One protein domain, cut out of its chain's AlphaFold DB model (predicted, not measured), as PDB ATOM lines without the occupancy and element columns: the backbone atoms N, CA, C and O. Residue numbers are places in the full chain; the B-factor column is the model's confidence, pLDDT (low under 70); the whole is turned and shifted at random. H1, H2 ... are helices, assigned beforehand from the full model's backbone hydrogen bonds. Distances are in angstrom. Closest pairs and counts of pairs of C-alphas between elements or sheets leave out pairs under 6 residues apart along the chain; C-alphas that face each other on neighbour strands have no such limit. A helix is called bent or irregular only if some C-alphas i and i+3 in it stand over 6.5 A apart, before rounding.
ATOM      1  N   ILE A   3     207.996 215.497 191.770       54.12
ATOM      2  CA  ILE A   3     207.586 216.869 192.137       54.12
ATOM      3  C   ILE A   3     208.367 217.933 191.349       54.12
ATOM      4  O   ILE A   3     207.775 218.901 190.879       54.12
ATOM      5  N   PHE A   4     209.679 217.741 191.165       52.81
ATOM      6  CA  PHE A   4     210.532 218.665 190.404       52.81
ATOM      7  C   PHE A   4     210.180 218.689 188.916       52.81
ATOM      8  O   PHE A   4     210.021 219.762 188.337       52.81
ATOM      9  N   GLN A   5     209.953 217.513 188.330       62.41
ATOM     10  CA  GLN A   5     209.568 217.373 186.927       62.41
ATOM     11  C   GLN A   5     208.240 218.088 186.637       62.41
ATOM     12  O   GLN A   5     208.109 218.772 185.627       62.41
ATOM     13  N   ASN A   6     207.287 218.041 187.574       74.75
ATOM     14  CA  ASN A   6     206.005 218.729 187.423       74.75
ATOM     15  C   ASN A   6     206.124 220.266 187.506       74.75
ATOM     16  O   ASN A   6     205.356 220.972 186.861       74.75
ATOM     17  N   ARG A   7     207.080 220.808 188.278       71.56
ATOM     18  CA  ARG A   7     207.303 222.267 188.391       71.56
ATOM     19  C   ARG A   7     207.982 222.846 187.155       71.56
ATOM     20  O   ARG A   7     207.535 223.867 186.640       71.56
ATOM     21  N   ILE A   8     209.015 222.170 186.657       74.88
ATOM     22  CA  ILE A   8     209.756 222.593 185.461       74.88
ATOM     23  C   ILE A   8     208.834 222.593 184.234       74.88
ATOM     24  O   ILE A   8     208.770 223.583 183.509       74.88
ATOM     25  N   VAL A   9     208.041 221.530 184.048       79.56
ATOM     26  CA  VAL A   9     207.070 221.441 182.944       79.56
ATOM     27  C   VAL A   9     206.018 222.552 183.028       79.56
ATOM     28  O   VAL A   9     205.698 223.160 182.011       79.56
ATOM     29  N   ARG A  10     205.517 222.878 184.229       79.38
ATOM     30  CA  ARG A  10     204.582 224.003 184.424       79.38
ATOM     31  C   ARG A  10     205.215 225.342 184.056       79.38
ATOM     32  O   ARG A  10     204.578 226.126 183.364       79.38
ATOM     33  N   ALA A  11     206.452 225.593 184.479       79.94
ATOM     34  CA  ALA A  11     207.161 226.825 184.148       79.94
ATOM     35  C   ALA A  11     207.372 226.967 182.633       79.94
ATOM     36  O   ALA A  11     207.062 228.014 182.071       79.94
ATOM     37  N   TYR A  12     207.801 225.898 181.951       80.44
ATOM     38  CA  TYR A  12     207.944 225.911 180.492       80.44
ATOM     39  C   TYR A  12     206.609 226.059 179.758       80.44
ATOM     40  O   TYR A  12     206.562 226.757 178.750       80.44
ATOM     41  N   LEU A  13     205.518 225.473 180.264       83.00
ATOM     42  CA  LEU A  13     204.181 225.698 179.708       83.00
ATOM     43  C   LEU A  13     203.757 227.163 179.824       83.00
ATOM     44  O   LEU A  13     203.244 227.717 178.857       83.00
ATOM     45  N   VAL A  14     204.003 227.810 180.966       85.12
ATOM     46  CA  VAL A  14     203.713 229.242 181.141       85.12
ATOM     47  C   VAL A  14     204.525 230.088 180.159       85.12
ATOM     48  O   VAL A  14     203.963 230.967 179.509       85.12
ATOM     49  N   ILE A  15     205.819 229.792 179.996       83.50
ATOM     50  CA  ILE A  15     206.682 230.486 179.026       83.50
ATOM     51  C   ILE A  15     206.165 230.283 177.598       83.50
ATOM     52  O   ILE A  15     206.065 231.248 176.844       83.50
ATOM     53  N   ALA A  16     205.799 229.052 177.233       82.00
ATOM     54  CA  ALA A  16     205.277 228.733 175.908       82.00
ATOM     55  C   ALA A  16     203.959 229.466 175.627       82.00
ATOM     56  O   ALA A  16     203.810 230.062 174.564       82.00
ATOM     57  N   VAL A  17     203.030 229.490 176.585       84.81
ATOM     58  CA  VAL A  17     201.769 230.237 176.459       84.81
ATOM     59  C   VAL A  17     202.035 231.736 176.312       84.81
ATOM     60  O   VAL A  17     201.468 232.360 175.419       84.81
ATOM     61  N   GLY A  18     202.934 232.306 177.119       81.50
ATOM     62  CA  GLY A  18     203.337 233.711 177.004       81.50
ATOM     63  C   GLY A  18     203.937 234.046 175.635       81.50
ATOM     64  O   GLY A  18     203.545 235.028 175.008       81.50
ATOM     65  N   ALA A  19     204.823 233.188 175.123       80.25
ATOM     66  CA  ALA A  19     205.433 233.345 173.804       80.25
ATOM     67  C   ALA A  19     204.406 233.236 172.662       80.25
ATOM     68  O   ALA A  19     204.446 234.025 171.719       80.25
ATOM     69  N   ILE A  20     203.461 232.296 172.755       83.88
ATOM     70  CA  ILE A  20     202.380 232.128 171.773       83.88
ATOM     71  C   ILE A  20     201.458 233.349 171.779       83.88
ATOM     72  O   ILE A  20     201.149 233.875 170.712       83.88
ATOM     73  N   LEU A  21     201.056 233.838 172.958       82.88
ATOM     74  CA  LEU A  21     200.236 235.046 173.090       82.88
ATOM     75  C   LEU A  21     200.949 236.278 172.526       82.88
ATOM     76  O   LEU A  21     200.326 237.079 171.833       82.88
ATOM     77  N   TYR A  22     202.253 236.403 172.769       77.00
ATOM     78  CA  TYR A  22     203.070 237.476 172.209       77.00
ATOM     79  C   TYR A  22     203.116 237.422 170.676       77.00
ATOM     80  O   TYR A  22     202.852 238.424 170.009       77.00
ATOM     81  N   MET A  23     203.384 236.242 170.106       77.31
ATOM     82  CA  MET A  23     203.395 236.036 168.653       77.31
ATOM     83  C   MET A  23     202.026 236.315 168.024       77.31
ATOM     84  O   MET A  23     201.948 237.023 167.023       77.31
ATOM     85  N   LEU A  24     200.944 235.813 168.627       81.94
ATOM     86  CA  LEU A  24     199.570 236.070 168.185       81.94
ATOM     87  C   LEU A  24     199.242 237.559 168.207       81.94
ATOM     88  O   LEU A  24     198.697 238.072 167.233       81.94
ATOM     89  N   ARG A  25     199.610 238.264 169.282       76.69
ATOM     90  CA  ARG A  25     199.429 239.714 169.373       76.69
ATOM     91  C   ARG A  25     200.192 240.415 168.259       76.69
ATOM     92  O   ARG A  25     199.609 241.261 167.597       76.69
ATOM     93  N   ARG A  26     201.458 240.069 168.018       73.25
ATOM     94  CA  ARG A  26     202.272 240.736 166.990       73.25
ATOM     95  C   ARG A  26     201.804 240.432 165.565       73.25
ATOM     96  O   ARG A  26     201.933 241.285 164.696       73.25
ATOM     97  N   TYR A  27     201.226 239.253 165.341       74.56
ATOM     98  CA  TYR A  27     200.613 238.879 164.068       74.56
ATOM     99  C   TYR A  27     199.265 239.580 163.827       74.56
ATOM    100  O   TYR A  27     198.994 240.022 162.716       74.56
ATOM    101  N   ALA A  28     198.418 239.689 164.857       77.19
ATOM    102  CA  ALA A  28     197.064 240.235 164.732       77.19
ATOM    103  C   ALA A  28     196.982 241.763 164.902       77.19
ATOM    104  O   ALA A  28     196.099 242.396 164.330       77.19
ATOM    105  N   LEU A  29     197.871 242.354 165.706       67.56
ATOM    106  CA  LEU A  29     197.875 243.765 166.099       67.56
ATOM    107  C   LEU A  29     199.307 244.326 165.999       67.56
ATOM    108  O   LEU A  29     200.001 244.420 167.019       67.56
ATOM    109  N   PRO A  30     199.772 244.698 164.792       64.12
ATOM    110  CA  PRO A  30     201.019 245.438 164.648       64.12
ATOM    111  C   PRO A  30     200.908 246.781 165.383       64.12
ATOM    112  O   PRO A  30     199.849 247.417 165.401       64.12
ATOM    113  N   THR A  31     201.990 247.208 166.031       62.59
ATOM    114  CA  THR A  31     201.991 248.504 166.716       62.59
ATOM    115  C   THR A  31     202.037 249.644 165.701       62.59
ATOM    116  O   THR A  31     202.582 249.485 164.609       62.59
ATOM    117  N   PHE A  32     201.521 250.820 166.073       59.44
ATOM    118  CA  PHE A  32     201.654 252.030 165.252       59.44
ATOM    119  C   PHE A  32     203.129 252.349 164.919       59.44
ATOM    120  O   PHE A  32     203.430 252.850 163.841       59.44
ATOM    121  N   PHE A  33     204.063 251.984 165.802       60.41
ATOM    122  CA  PHE A  33     205.500 252.155 165.579       60.41
ATOM    123  C   PHE A  33     206.071 251.175 164.541       60.41
ATOM    124  O   PHE A  33     206.910 251.578 163.738       60.41
ATOM    125  N   ASP A  34     205.582 249.927 164.501       60.62
ATOM    126  CA  ASP A  34     205.962 248.960 163.459       60.62
ATOM    127  C   ASP A  34     205.448 249.410 162.078       60.62
ATOM    128  O   ASP A  34     206.137 249.224 161.075       60.62
ATOM    129  N   THR A  35     204.263 250.033 162.009       61.91
ATOM    130  CA  THR A  35     203.703 250.543 160.743       61.91
ATOM    131  C   THR A  35     204.412 251.792 160.223       61.91
ATOM    132  O   THR A  35     204.445 252.006 159.014       61.91
ATOM    133  N   GLU A  36     205.009 252.592 161.111       62.53
ATOM    134  CA  GLU A  36     205.789 253.784 160.747       62.53
ATOM    135  C   GLU A  36     207.293 253.501 160.579       62.53
ATOM    136  O   GLU A  36     208.075 254.409 160.305       62.53
ATOM    137  N   GLY A  37     207.715 252.236 160.705       60.06
ATOM    138  CA  GLY A  37     209.107 251.821 160.507       60.06
ATOM    139  C   GLY A  37     210.070 252.320 161.588       60.06
ATOM    140  O   GLY A  37     211.285 252.306 161.383       60.06
ATOM    141  N   VAL A  38     209.552 252.762 162.736       59.72
ATOM    142  CA  VAL A  38     210.372 253.260 163.840       59.72
ATOM    143  C   VAL A  38     210.873 252.064 164.650       59.72
ATOM    144  O   VAL A  38     210.062 251.279 165.149       59.72
ATOM    145  N   PRO A  39     212.197 251.896 164.825       58.81
ATOM    146  CA  PRO A  39     212.717 250.814 165.643       58.81
ATOM    147  C   PRO A  39     212.222 250.961 167.087       58.81
ATOM    148  O   PRO A  39     212.285 252.036 167.688       58.81
ATOM    149  N   PHE A  40     211.762 249.843 167.651       54.94
ATOM    150  CA  PHE A  40     211.206 249.748 169.004       54.94
ATOM    151  C   PHE A  40     212.144 250.314 170.097       54.94
ATOM    152  O   PHE A  40     211.657 250.761 171.134       54.94
ATOM    153  N   ASP A  41     213.463 250.367 169.846       51.59
ATOM    154  CA  ASP A  41     214.490 250.961 170.730       51.59
ATOM    155  C   ASP A  41     214.257 252.438 171.037       51.59
ATOM    156  O   ASP A  41     214.527 252.898 172.143       51.59
ATOM    157  N   ILE A  42     213.702 253.177 170.082       53.78
ATOM    158  CA  ILE A  42     213.408 254.604 170.241       53.78
ATOM    159  C   ILE A  42     211.972 254.788 170.758       53.78
ATOM    160  O   ILE A  42     211.656 255.771 171.429       53.78
ATOM    161  N   ALA A  43     211.097 253.817 170.484       55.34
ATOM    162  CA  ALA A  43     209.684 253.871 170.831       55.34
ATOM    163  C   ALA A  43     209.363 253.369 172.248       55.34
ATOM    164  O   ALA A  43     208.276 253.655 172.727       55.34
ATOM    165  N   GLY A  44     210.262 252.660 172.940       59.03
ATOM    166  CA  GLY A  44     210.027 252.110 174.287       59.03
ATOM    167  C   GLY A  44     209.458 253.107 175.316       59.03
ATOM    168  O   GLY A  44     208.355 252.883 175.827       59.03
ATOM    169  N   PRO A  45     210.137 254.233 175.611       61.16
ATOM    170  CA  PRO A  45     209.619 255.236 176.547       61.16
ATOM    171  C   PRO A  45     208.354 255.937 176.025       61.16
ATOM    172  O   PRO A  45     207.453 256.250 176.802       61.16
ATOM    173  N   SER A  46     208.240 256.116 174.710       60.72
ATOM    174  CA  SER A  46     207.084 256.712 174.023       60.72
ATOM    175  C   SER A  46     205.842 255.811 174.077       60.72
ATOM    176  O   SER A  46     204.715 256.289 174.223       60.72
ATOM    177  N   ALA A  47     206.046 254.496 174.002       62.59
ATOM    178  CA  ALA A  47     205.034 253.461 174.139       62.59
ATOM    179  C   ALA A  47     204.564 253.365 175.592       62.59
ATOM    180  O   ALA A  47     203.361 253.326 175.827       62.59
ATOM    181  N   LEU A  48     205.480 253.428 176.568       63.41
ATOM    182  CA  LEU A  48     205.134 253.498 177.992       63.41
ATOM    183  C   LEU A  48     204.328 254.760 178.321       63.41
ATOM    184  O   LEU A  48     203.311 254.683 179.008       63.41
ATOM    185  N   TYR A  49     204.749 255.913 177.798       64.44
ATOM    186  CA  TYR A  49     204.026 257.173 177.960       64.44
ATOM    187  C   TYR A  49     202.639 257.117 177.312       64.44
ATOM    188  O   TYR A  49     201.655 257.529 177.928       64.44
ATOM    189  N   SER A  50     202.532 256.537 176.112       64.69
ATOM    190  CA  SER A  50     201.242 256.290 175.456       64.69
ATOM    191  C   SER A  50     200.360 255.382 176.308       64.69
ATOM    192  O   SER A  50     199.199 255.695 176.524       64.69
ATOM    193  N   CYS A  51     200.911 254.322 176.899       67.19
ATOM    194  CA  CYS A  51     200.171 253.456 177.815       67.19
ATOM    195  C   CYS A  51     199.676 254.161 179.070       67.19
ATOM    196  O   CYS A  51     198.610 253.825 179.582       67.19
ATOM    197  N   TYR A  52     200.441 255.134 179.554       64.31
ATOM    198  CA  TYR A  52     200.091 255.899 180.739       64.31
ATOM    199  C   TYR A  52     199.027 256.971 180.463       64.31
ATOM    200  O   TYR A  52     198.243 257.302 181.347       64.31
ATOM    201  N   THR A  53     199.001 257.526 179.248       68.94
ATOM    202  CA  THR A  53     198.173 258.695 178.897       68.94
ATOM    203  C   THR A  53     196.941 258.360 178.061       68.94
ATOM    204  O   THR A  53     195.923 259.038 178.174       68.94
ATOM    205  N   GLY A  54     196.983 257.293 177.269       62.91
ATOM    206  CA  GLY A  54     195.872 256.824 176.456       62.91
ATOM    207  C   GLY A  54     196.008 255.327 176.266       62.91
ATOM    208  O   GLY A  54     196.760 254.901 175.402       62.91
ATOM    209  N   PHE A  55     195.307 254.551 177.099       59.97
ATOM    210  CA  PHE A  55     195.294 253.082 177.174       59.97
ATOM    211  C   PHE A  55     195.080 252.401 175.802       59.97
ATOM    212  O   PHE A  55     194.019 251.867 175.480       59.97
ATOM    213  N   ALA A  56     196.105 252.416 174.960       65.00
ATOM    214  CA  ALA A  56     196.090 251.860 173.626       65.00
ATOM    215  C   ALA A  56     196.481 250.387 173.755       65.00
ATOM    216  O   ALA A  56     197.649 250.042 173.939       65.00
ATOM    217  N   LEU A  57     195.475 249.504 173.722       62.88
ATOM    218  CA  LEU A  57     195.656 248.058 173.912       62.88
ATOM    219  C   LEU A  57     196.754 247.486 173.006       62.88
ATOM    220  O   LEU A  57     197.532 246.631 173.425       62.88
ATOM    221  N   ASN A  58     196.839 247.986 171.775       62.75
ATOM    222  CA  ASN A  58     197.833 247.575 170.798       62.75
ATOM    223  C   ASN A  58     199.259 247.983 171.175       62.75
ATOM    224  O   ASN A  58     200.171 247.298 170.748       62.75
ATOM    225  N   THR A  59     199.487 249.013 171.986       63.06
ATOM    226  CA  THR A  59     200.830 249.451 172.409       63.06
ATOM    227  C   THR A  59     201.231 248.849 173.757       63.06
ATOM    228  O   THR A  59     202.403 248.564 173.984       63.06
ATOM    229  N   CYS A  60     200.256 248.585 174.631       70.31
ATOM    230  CA  CYS A  60     200.497 248.179 176.022       70.31
ATOM    231  C   CYS A  60     200.467 246.673 176.258       70.31
ATOM    232  O   CYS A  60     201.028 246.202 177.249       70.31
ATOM    233  N   ALA A  61     199.827 245.909 175.367       71.81
ATOM    234  CA  ALA A  61     199.659 244.468 175.535       71.81
ATOM    235  C   ALA A  61     200.988 243.717 175.722       71.81
ATOM    236  O   ALA A  61     201.017 242.754 176.481       71.81
ATOM    237  N   ASP A  62     202.091 244.174 175.120       72.19
ATOM    238  CA  ASP A  62     203.404 243.531 175.278       72.19
ATOM    239  C   ASP A  62     203.885 243.521 176.727       72.19
ATOM    240  O   ASP A  62     204.293 242.479 177.237       72.19
ATOM    241  N   GLY A  63     203.789 244.664 177.413       71.88
ATOM    242  CA  GLY A  63     204.184 244.773 178.818       71.88
ATOM    243  C   GLY A  63     203.329 243.903 179.728       71.88
ATOM    244  O   GLY A  63     203.853 243.257 180.634       71.88
ATOM    245  N   PHE A  64     202.029 243.808 179.444       76.31
ATOM    246  CA  PHE A  64     201.135 242.917 180.179       76.31
ATOM    247  C   PHE A  64     201.447 241.441 179.923       76.31
ATOM    248  O   PHE A  64     201.532 240.675 180.880       76.31
ATOM    249  N   ILE A  65     201.657 241.032 178.668       80.00
ATOM    250  CA  ILE A  65     201.974 239.640 178.317       80.00
ATOM    251  C   ILE A  65     203.293 239.227 178.974       80.00
ATOM    252  O   ILE A  65     203.342 238.203 179.657       80.00
ATOM    253  N   VAL A  66     204.351 240.030 178.835       76.75
ATOM    254  CA  VAL A  66     205.661 239.721 179.425       76.75
ATOM    255  C   VAL A  66     205.592 239.743 180.953       76.75
ATOM    256  O   VAL A  66     206.036 238.788 181.589       76.75
ATOM    257  N   GLY A  67     204.970 240.760 181.556       79.69
ATOM    258  CA  GLY A  67     204.818 240.859 183.010       79.69
ATOM    259  C   GLY A  67     204.047 239.682 183.617       79.69
ATOM    260  O   GLY A  67     204.506 239.073 184.584       79.69
ATOM    261  N   LEU A  68     202.919 239.294 183.012       84.69
ATOM    262  CA  LEU A  68     202.144 238.127 183.444       84.69
ATOM    263  C   LEU A  68     202.916 236.819 183.251       84.69
ATOM    264  O   LEU A  68     202.804 235.921 184.084       84.69
ATOM    265  N   THR A  69     203.734 236.721 182.201       83.81
ATOM    266  CA  THR A  69     204.592 235.550 181.974       83.81
ATOM    267  C   THR A  69     205.658 235.436 183.065       83.81
ATOM    268  O   THR A  69     205.831 234.358 183.629       83.81
ATOM    269  N   ILE A  70     206.319 236.543 183.432       83.25
ATOM    270  CA  ILE A  70     207.304 236.576 184.526       83.25
ATOM    271  C   ILE A  70     206.655 236.136 185.844       83.25
ATOM    272  O   ILE A  70     207.159 235.231 186.510       83.25
ATOM    273  N   ILE A  71     205.510 236.729 186.199       85.12
ATOM    274  CA  ILE A  71     204.776 236.384 187.425       85.12
ATOM    275  C   ILE A  71     204.370 234.908 187.405       85.12
ATOM    276  O   ILE A  71     204.580 234.193 188.383       85.12
ATOM    277  N   GLY A  72     203.836 234.428 186.282       83.25
ATOM    278  CA  GLY A  72     203.431 233.038 186.124       83.25
ATOM    279  C   GLY A  72     204.593 232.058 186.302       83.25
ATOM    280  O   GLY A  72     204.415 231.029 186.950       83.25
ATOM    281  N   VAL A  73     205.791 232.382 185.800       83.00
ATOM    282  CA  VAL A  73     207.001 231.563 185.997       83.00
ATOM    283  C   VAL A  73     207.428 231.555 187.462       83.00
ATOM    284  O   VAL A  73     207.670 230.483 188.015       83.00
ATOM    285  N   VAL A  74     207.455 232.715 188.126       84.19
ATOM    286  CA  VAL A  74     207.783 232.805 189.560       84.19
ATOM    287  C   VAL A  74     206.821 231.961 190.394       84.19
ATOM    288  O   VAL A  74     207.257 231.186 191.246       84.19
ATOM    289  N   VAL A  75     205.521 232.055 190.116       84.69
ATOM    290  CA  VAL A  75     204.493 231.263 190.800       84.69
ATOM    291  C   VAL A  75     204.664 229.774 190.494       84.69
ATOM    292  O   VAL A  75     204.640 228.964 191.417       84.69
ATOM    293  N   ALA A  76     204.889 229.396 189.234       82.69
ATOM    294  CA  ALA A  76     205.034 227.999 188.824       82.69
ATOM    295  C   ALA A  76     206.241 227.309 189.477       82.69
ATOM    296  O   ALA A  76     206.145 226.138 189.855       82.69
ATOM    297  N   VAL A  77     207.359 228.025 189.635       79.50
ATOM    298  CA  VAL A  77     208.582 227.462 190.222       79.50
ATOM    299  C   VAL A  77     208.603 227.583 191.751       79.50
ATOM    300  O   VAL A  77     209.031 226.651 192.434       79.50
ATOM    301  N   GLY A  78     208.098 228.689 192.304       76.19
ATOM    302  CA  GLY A  78     208.083 228.971 193.741       76.19
ATOM    303  C   GLY A  78     206.968 228.278 194.535       76.19
ATOM    304  O   GLY A  78     207.003 228.285 195.768       76.19
ATOM    305  N   TRP A  79     205.976 227.671 193.872       79.50
ATOM    306  CA  TRP A  79     204.809 227.100 194.554       79.50
ATOM    307  C   TRP A  79     205.190 226.036 195.594       79.50
ATOM    308  O   TRP A  79     205.766 224.991 195.275       79.50
ATOM    309  N   GLY A  80     204.810 226.273 196.853       72.50
ATOM    310  CA  GLY A  80     204.995 225.327 197.956       72.50
ATOM    311  C   GLY A  80     206.367 225.359 198.642       72.50
ATOM    312  O   GLY A  80     206.663 224.443 199.404       72.50
ATOM    313  N   SER A  81     207.218 226.362 198.394       79.31
ATOM    314  CA  SER A  81     208.432 226.603 199.192       79.31
ATOM    315  C   SER A  81     208.797 228.087 199.219       79.31
ATOM    316  O   SER A  81     209.049 228.688 198.177       79.31
ATOM    317  N   LEU A  82     208.887 228.664 200.422       77.19
ATOM    318  CA  LEU A  82     209.219 230.081 200.607       77.19
ATOM    319  C   LEU A  82     210.628 230.416 200.082       77.19
ATOM    320  O   LEU A  82     210.816 231.438 199.431       77.19
ATOM    321  N   GLY A  83     211.601 229.520 200.290       75.19
ATOM    322  CA  GLY A  83     212.970 229.698 199.794       75.19
ATOM    323  C   GLY A  83     213.060 229.688 198.265       75.19
ATOM    324  O   GLY A  83     213.723 230.544 197.685       75.19
ATOM    325  N   MET A  84     212.340 228.778 197.597       72.38
ATOM    326  CA  MET A  84     212.289 228.765 196.129       72.38
ATOM    327  C   MET A  84     211.544 229.969 195.563       72.38
ATOM    328  O   MET A  84     211.941 230.475 194.520       72.38
ATOM    329  N   ALA A  85     210.491 230.440 196.234       78.81
ATOM    330  CA  ALA A  85     209.777 231.642 195.819       78.81
ATOM    331  C   ALA A  85     210.696 232.870 195.854       78.81
ATOM    332  O   ALA A  85     210.769 233.598 194.870       78.81
ATOM    333  N   ILE A  86     211.464 233.055 196.935       81.31
ATOM    334  CA  ILE A  86     212.440 234.151 197.044       81.31
ATOM    335  C   ILE A  86     213.502 234.043 195.944       81.31
ATOM    336  O   ILE A  86     213.795 235.027 195.270       81.31
ATOM    337  N   PHE A  87     214.047 232.847 195.714       78.31
ATOM    338  CA  PHE A  87     215.072 232.645 194.690       78.31
ATOM    339  C   PHE A  87     214.534 232.873 193.267       78.31
ATOM    340  O   PHE A  87     215.200 233.494 192.443       78.31
ATOM    341  N   ALA A  88     213.303 232.435 192.991       79.31
ATOM    342  CA  ALA A  88     212.620 232.685 191.726       79.31
ATOM    343  C   ALA A  88     212.335 234.179 191.514       79.31
ATOM    344  O   ALA A  88     212.519 234.671 190.405       79.31
ATOM    345  N   ILE A  89     211.952 234.912 192.566       82.00
ATOM    346  CA  ILE A  89     211.784 236.372 192.511       82.00
ATOM    347  C   ILE A  89     213.115 237.043 192.161       82.00
ATOM    348  O   ILE A  89     213.150 237.856 191.247       82.00
ATOM    349  N   ILE A  90     214.214 236.676 192.831       82.81
ATOM    350  CA  ILE A  90     215.544 237.244 192.553       82.81
ATOM    351  C   ILE A  90     215.953 236.981 191.097       82.81
ATOM    352  O   ILE A  90     216.398 237.895 190.407       82.81
ATOM    353  N   LEU A  91     215.747 235.757 190.603       81.88
ATOM    354  CA  LEU A  91     216.042 235.386 189.216       81.88
ATOM    355  C   LEU A  91     215.100 236.020 188.186       81.88
ATOM    356  O   LEU A  91     215.448 236.079 187.009       81.88
ATOM    357  N   ALA A  92     213.933 236.504 188.606       81.25
ATOM    358  CA  ALA A  92     213.007 237.234 187.751       81.25
ATOM    359  C   ALA A  92     213.386 238.716 187.580       81.25
ATOM    360  O   ALA A  92     212.938 239.347 186.622       81.25
ATOM    361  N   ILE A  93     214.237 239.269 188.458       80.12
ATOM    362  CA  ILE A  93     214.685 240.667 188.371       80.12
ATOM    363  C   ILE A  93     215.465 240.923 187.073       80.12
ATOM    364  O   ILE A  93     215.093 241.856 186.365       80.12
ATOM    365  N   PRO A  94     216.483 240.123 186.686       78.25
ATOM    366  CA  PRO A  94     217.187 240.338 185.424       78.25
ATOM    367  C   PRO A  94     216.268 240.365 184.190       78.25
ATOM    368  O   PRO A  94     216.331 241.358 183.475       78.25
ATOM    369  N   PRO A  95     215.369 239.390 183.929       75.38
ATOM    370  CA  PRO A  95     214.445 239.480 182.795       75.38
ATOM    371  C   PRO A  95     213.526 240.699 182.874       75.38
ATOM    372  O   PRO A  95     213.280 241.332 181.853       75.38
ATOM    373  N   ALA A  96     213.044 241.066 184.065       72.25
ATOM    374  CA  ALA A  96     212.231 242.269 184.222       72.25
ATOM    375  C   ALA A  96     213.020 243.535 183.851       72.25
ATOM    376  O   ALA A  96     212.531 244.365 183.092       72.25
ATOM    377  N   VAL A  97     214.264 243.663 184.320       72.75
ATOM    378  CA  VAL A  97     215.141 244.796 183.990       72.75
ATOM    379  C   VAL A  97     215.491 244.806 182.504       72.75
ATOM    380  O   VAL A  97     215.436 245.863 181.885       72.75
ATOM    381  N   LEU A  98     215.789 243.648 181.905       70.44
ATOM    382  CA  LEU A  98     216.065 243.535 180.471       70.44
ATOM    383  C   LEU A  98     214.845 243.942 179.636       70.44
ATOM    384  O   LEU A  98     215.029 244.599 178.625       70.44
ATOM    385  N   PHE A  99     213.617 243.635 180.063       70.00
ATOM    386  CA  PHE A  99     212.410 244.108 179.374       70.00
ATOM    387  C   PHE A  99     212.310 245.643 179.331       70.00
ATOM    388  O   PHE A  99     211.882 246.198 178.325       70.00
ATOM    389  N   PHE A 100     212.720 246.335 180.399       65.81
ATOM    390  CA  PHE A 100     212.702 247.802 180.440       65.81
ATOM    391  C   PHE A 100     213.935 248.451 179.795       65.81
ATOM    392  O   PHE A 100     213.834 249.568 179.293       65.81
ATOM    393  N   ALA A 101     215.092 247.786 179.832       62.97
ATOM    394  CA  ALA A 101     216.372 248.339 179.384       62.97
ATOM    395  C   ALA A 101     216.716 248.006 177.924       62.97
ATOM    396  O   ALA A 101     217.431 248.761 177.275       62.97
ATOM    397  N   LEU A 102     216.241 246.868 177.418       60.22
ATOM    398  CA  LEU A 102     216.496 246.380 176.069       60.22
ATOM    399  C   LEU A 102     215.147 246.290 175.357       60.22
ATOM    400  O   LEU A 102     214.336 245.411 175.644       60.22
ATOM    401  N   SER A 103     214.916 247.172 174.385       50.91
ATOM    402  CA  SER A 103     213.723 247.090 173.534       50.91
ATOM    403  C   SER A 103     213.552 245.778 172.751       50.91
ATOM    404  O   SER A 103     212.418 245.480 172.359       50.91
ATOM    405  N   PRO A 104     214.592 244.941 172.522       55.69
ATOM    406  CA  PRO A 104     214.386 243.589 172.029       55.69
ATOM    407  C   PRO A 104     213.663 242.728 173.079       55.69
ATOM    408  O   PRO A 104     214.281 242.023 173.873       55.69
ATOM    409  N   ILE A 105     212.330 242.711 173.016       59.19
ATOM    410  CA  ILE A 105     211.414 241.928 173.877       59.19
ATOM    411  C   ILE A 105     211.688 240.406 173.846       59.19
ATOM    412  O   ILE A 105     211.262 239.652 174.718       59.19
ATOM    413  N   TRP A 106     212.479 239.928 172.893       56.69
ATOM    414  CA  TRP A 106     212.969 238.550 172.832       56.69
ATOM    415  C   TRP A 106     213.975 238.221 173.956       56.69
ATOM    416  O   TRP A 106     214.021 237.087 174.430       56.69
ATOM    417  N   ALA A 107     214.761 239.203 174.416       61.78
ATOM    418  CA  ALA A 107     215.769 239.044 175.470       61.78
ATOM    419  C   ALA A 107     215.187 238.672 176.854       61.78
ATOM    420  O   ALA A 107     215.712 237.749 177.491       61.78
ATOM    421  N   PRO A 108     214.096 239.299 177.342       62.12
ATOM    422  CA  PRO A 108     213.446 238.873 178.582       62.12
ATOM    423  C   PRO A 108     212.826 237.470 178.472       62.12
ATOM    424  O   PRO A 108     212.925 236.683 179.409       62.12
ATOM    425  N   LEU A 109     212.264 237.099 177.315       65.44
ATOM    426  CA  LEU A 109     211.727 235.749 177.078       65.44
ATOM    427  C   LEU A 109     212.824 234.670 177.070       65.44
ATOM    428  O   LEU A 109     212.647 233.602 177.655       65.44
ATOM    429  N   LEU A 110     213.979 234.957 176.462       70.31
ATOM    430  CA  LEU A 110     215.135 234.054 176.480       70.31
ATOM    431  C   LEU A 110     215.741 233.917 177.881       70.31
ATOM    432  O   LEU A 110     216.118 232.817 178.285       70.31
ATOM    433  N   SER A 111     215.799 235.005 178.651       68.38
ATOM    434  CA  SER A 111     216.295 234.953 180.033       68.38
ATOM    435  C   SER A 111     215.330 234.246 180.991       68.38
ATOM    436  O   SER A 111     215.786 233.546 181.892       68.38
ATOM    437  N   LEU A 112     214.016 234.303 180.750       69.88
ATOM    438  CA  LEU A 112     213.024 233.483 181.462       69.88
ATOM    439  C   LEU A 112     213.262 231.976 181.280       69.88
ATOM    440  O   LEU A 112     213.065 231.211 182.222       69.88
ATOM    441  N   LEU A 113     213.734 231.549 180.104       73.94
ATOM    442  CA  LEU A 113     214.046 230.146 179.807       73.94
ATOM    443  C   LEU A 113     215.192 229.587 180.668       73.94
ATOM    444  O   LEU A 113     215.253 228.379 180.909       73.94
ATOM    445  N   LEU A 114     216.082 230.465 181.139       75.88
ATOM    446  CA  LEU A 114     217.232 230.121 181.977       75.88
ATOM    447  C   LEU A 114     216.859 229.954 183.457       75.88
ATOM    448  O   LEU A 114     217.541 229.217 184.164       75.88
ATOM    449  N   ILE A 115     215.774 230.578 183.926       73.38
ATOM    450  CA  ILE A 115     215.329 230.516 185.330       73.38
ATOM    451  C   ILE A 115     215.090 229.076 185.824       73.38
ATOM    452  O   ILE A 115     215.665 228.717 186.855       73.38
ATOM    453  N   PRO A 116     214.287 228.223 185.150       67.44
ATOM    454  CA  PRO A 116     214.050 226.858 185.625       67.44
ATOM    455  C   PRO A 116     215.335 226.017 185.647       67.44
ATOM    456  O   PRO A 116     215.530 225.236 186.576       67.44
ATOM    457  N   LEU A 117     216.241 226.234 184.685       71.69
ATOM    458  CA  LEU A 117     217.530 225.541 184.607       71.69
ATOM    459  C   LEU A 117     218.480 225.977 185.738       71.69
ATOM    460  O   LEU A 117     219.114 225.147 186.392       71.69
ATOM    461  N   ALA A 118     218.551 227.285 185.995       71.69
ATOM    462  CA  ALA A 118     219.365 227.873 187.053       71.69
ATOM    463  C   ALA A 118     218.886 227.445 188.447       71.69
ATOM    464  O   ALA A 118     219.705 227.191 189.329       71.69
ATOM    465  N   LEU A 119     217.571 227.308 188.644       68.06
ATOM    466  CA  LEU A 119     216.986 226.782 189.880       68.06
ATOM    467  C   LEU A 119     217.317 225.306 190.097       68.06
ATOM    468  O   LEU A 119     217.610 224.912 191.224       68.06
ATOM    469  N   GLU A 120     217.322 224.494 189.041       71.50
ATOM    470  CA  GLU A 120     217.694 223.082 189.140       71.50
ATOM    471  C   GLU A 120     219.177 222.911 189.511       71.50
ATOM    472  O   GLU A 120     219.507 222.140 190.417       71.50
ATOM    473  N   PHE A 121     220.066 223.693 188.887       71.38
ATOM    474  CA  PHE A 121     221.489 223.727 189.234       71.38
ATOM    475  C   PHE A 121     221.740 224.274 190.643       71.38
ATOM    476  O   PHE A 121     222.481 223.662 191.412       71.38
ATOM    477  N   GLY A 122     221.096 225.386 191.007       66.31
ATOM    478  CA  GLY A 122     221.234 226.008 192.324       66.31
ATOM    479  C   GLY A 122     220.780 225.084 193.454       66.31
ATOM    480  O   GLY A 122     221.481 224.931 194.449       66.31
ATOM    481  N   MET A 123     219.658 224.383 193.274       64.69
ATOM    482  CA  MET A 123     219.159 223.401 194.244       64.69
ATOM    483  C   MET A 123     220.081 222.186 194.387       64.69
ATOM    484  O   MET A 123     220.280 221.714 195.504       64.69
TER     485      MET A 123
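Overview. This is residues 3 to 123 of the 134 residues of an uncharacterized protein of Chloroflexales bacterium ZM16-3 (UniProt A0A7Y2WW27). Three long helices, H1, H4 and H5, and the shorter arm H6a of the bent helix H6 run side by side as a four-membered bundle, alternating in direction along the chain, with H4 nearest the middle. H3 crosses one end of this bundle, with the short H2 at the same end, while the last arm, H6b, turns off H6a near the other end. The printed part has 121 residues with six named helices, H1 to H6 in chain order, and no named strand; its class is all helix. It is compact, with a radius of gyration of the C-alphas of 15.5 A, yet only just elongated, spanning 48 by 24 by 21 A.

Along the chain. Find C-alpha 3 at (207.586, 216.869, 192.137); from there H1, residues 3 to 28, runs 37.5 A to C-alpha 28 at (197.064, 240.235, 164.732). H2 is residues 32 to 35. H3, residues 40 to 53, covers 18.6 A and is irregular, with C-alphas 42 and 45 7.4 A apart. H4, residues 57 to 78, covers 30.2 A and is irregular too, with C-alphas 59 and 62 7.1 A apart. H5, residues 82 to 101, covers 28.9 A; it is neither bent nor irregular, but only just: C-alphas 91 and 94 are 6.3 A apart. H6, residues 106 to 123, was assigned as one helix by its hydrogen bonds but is bent, C-alphas 113 and 116 being 6.7 A apart; its arms are H6a, residues 106 to 113, and H6b, residues 116 to 123, ending at C-alpha 123 at (219.159, 223.401, 194.244).

Arrangement. Start at H1, which touches the hub H4, closest at the C-alphas of Ala 11 and Val 73, 5.1 A, opposite ways at a shallow tilt of 4 degrees. With residues 12 to 19 alone H1 touches H6a, closest at the C-alphas of Ile 15 and Leu 113, 7.4 A. H4 and H5 form a helical hairpin at a shallow tilt of 25 degrees, the C-alphas of Gly 78 and Ala 85 closest at 3.8 A. H5 and H6a form another, at 12 degrees, closest at the C-alphas of Pro 95 and Pro 108, 4.4 A. H3 touches H4 about perpendicular, at 85 degrees, closest at the C-alphas of Cys 51 and Cys 60, 5.6 A. H1 and H5 are apart. Every O i to N i+4 pair is within hydrogen-bond range in H1, H6a and H6b; in H3 8 of 10 are, in H4 16 of 18, in H5 14 of 16, and H2 is too short for one.

Size, cuts and confidence. The C-alphas of Ile 3 and Glu 36, the two farthest apart, are 48.5 A apart. The printed part has no cut, and its five links are tight. Look at the B-factor column: the mean pLDDT of the printed part is 71.2, and 50 residues are under 70, among them residues 29 to 59 and 100 to 109.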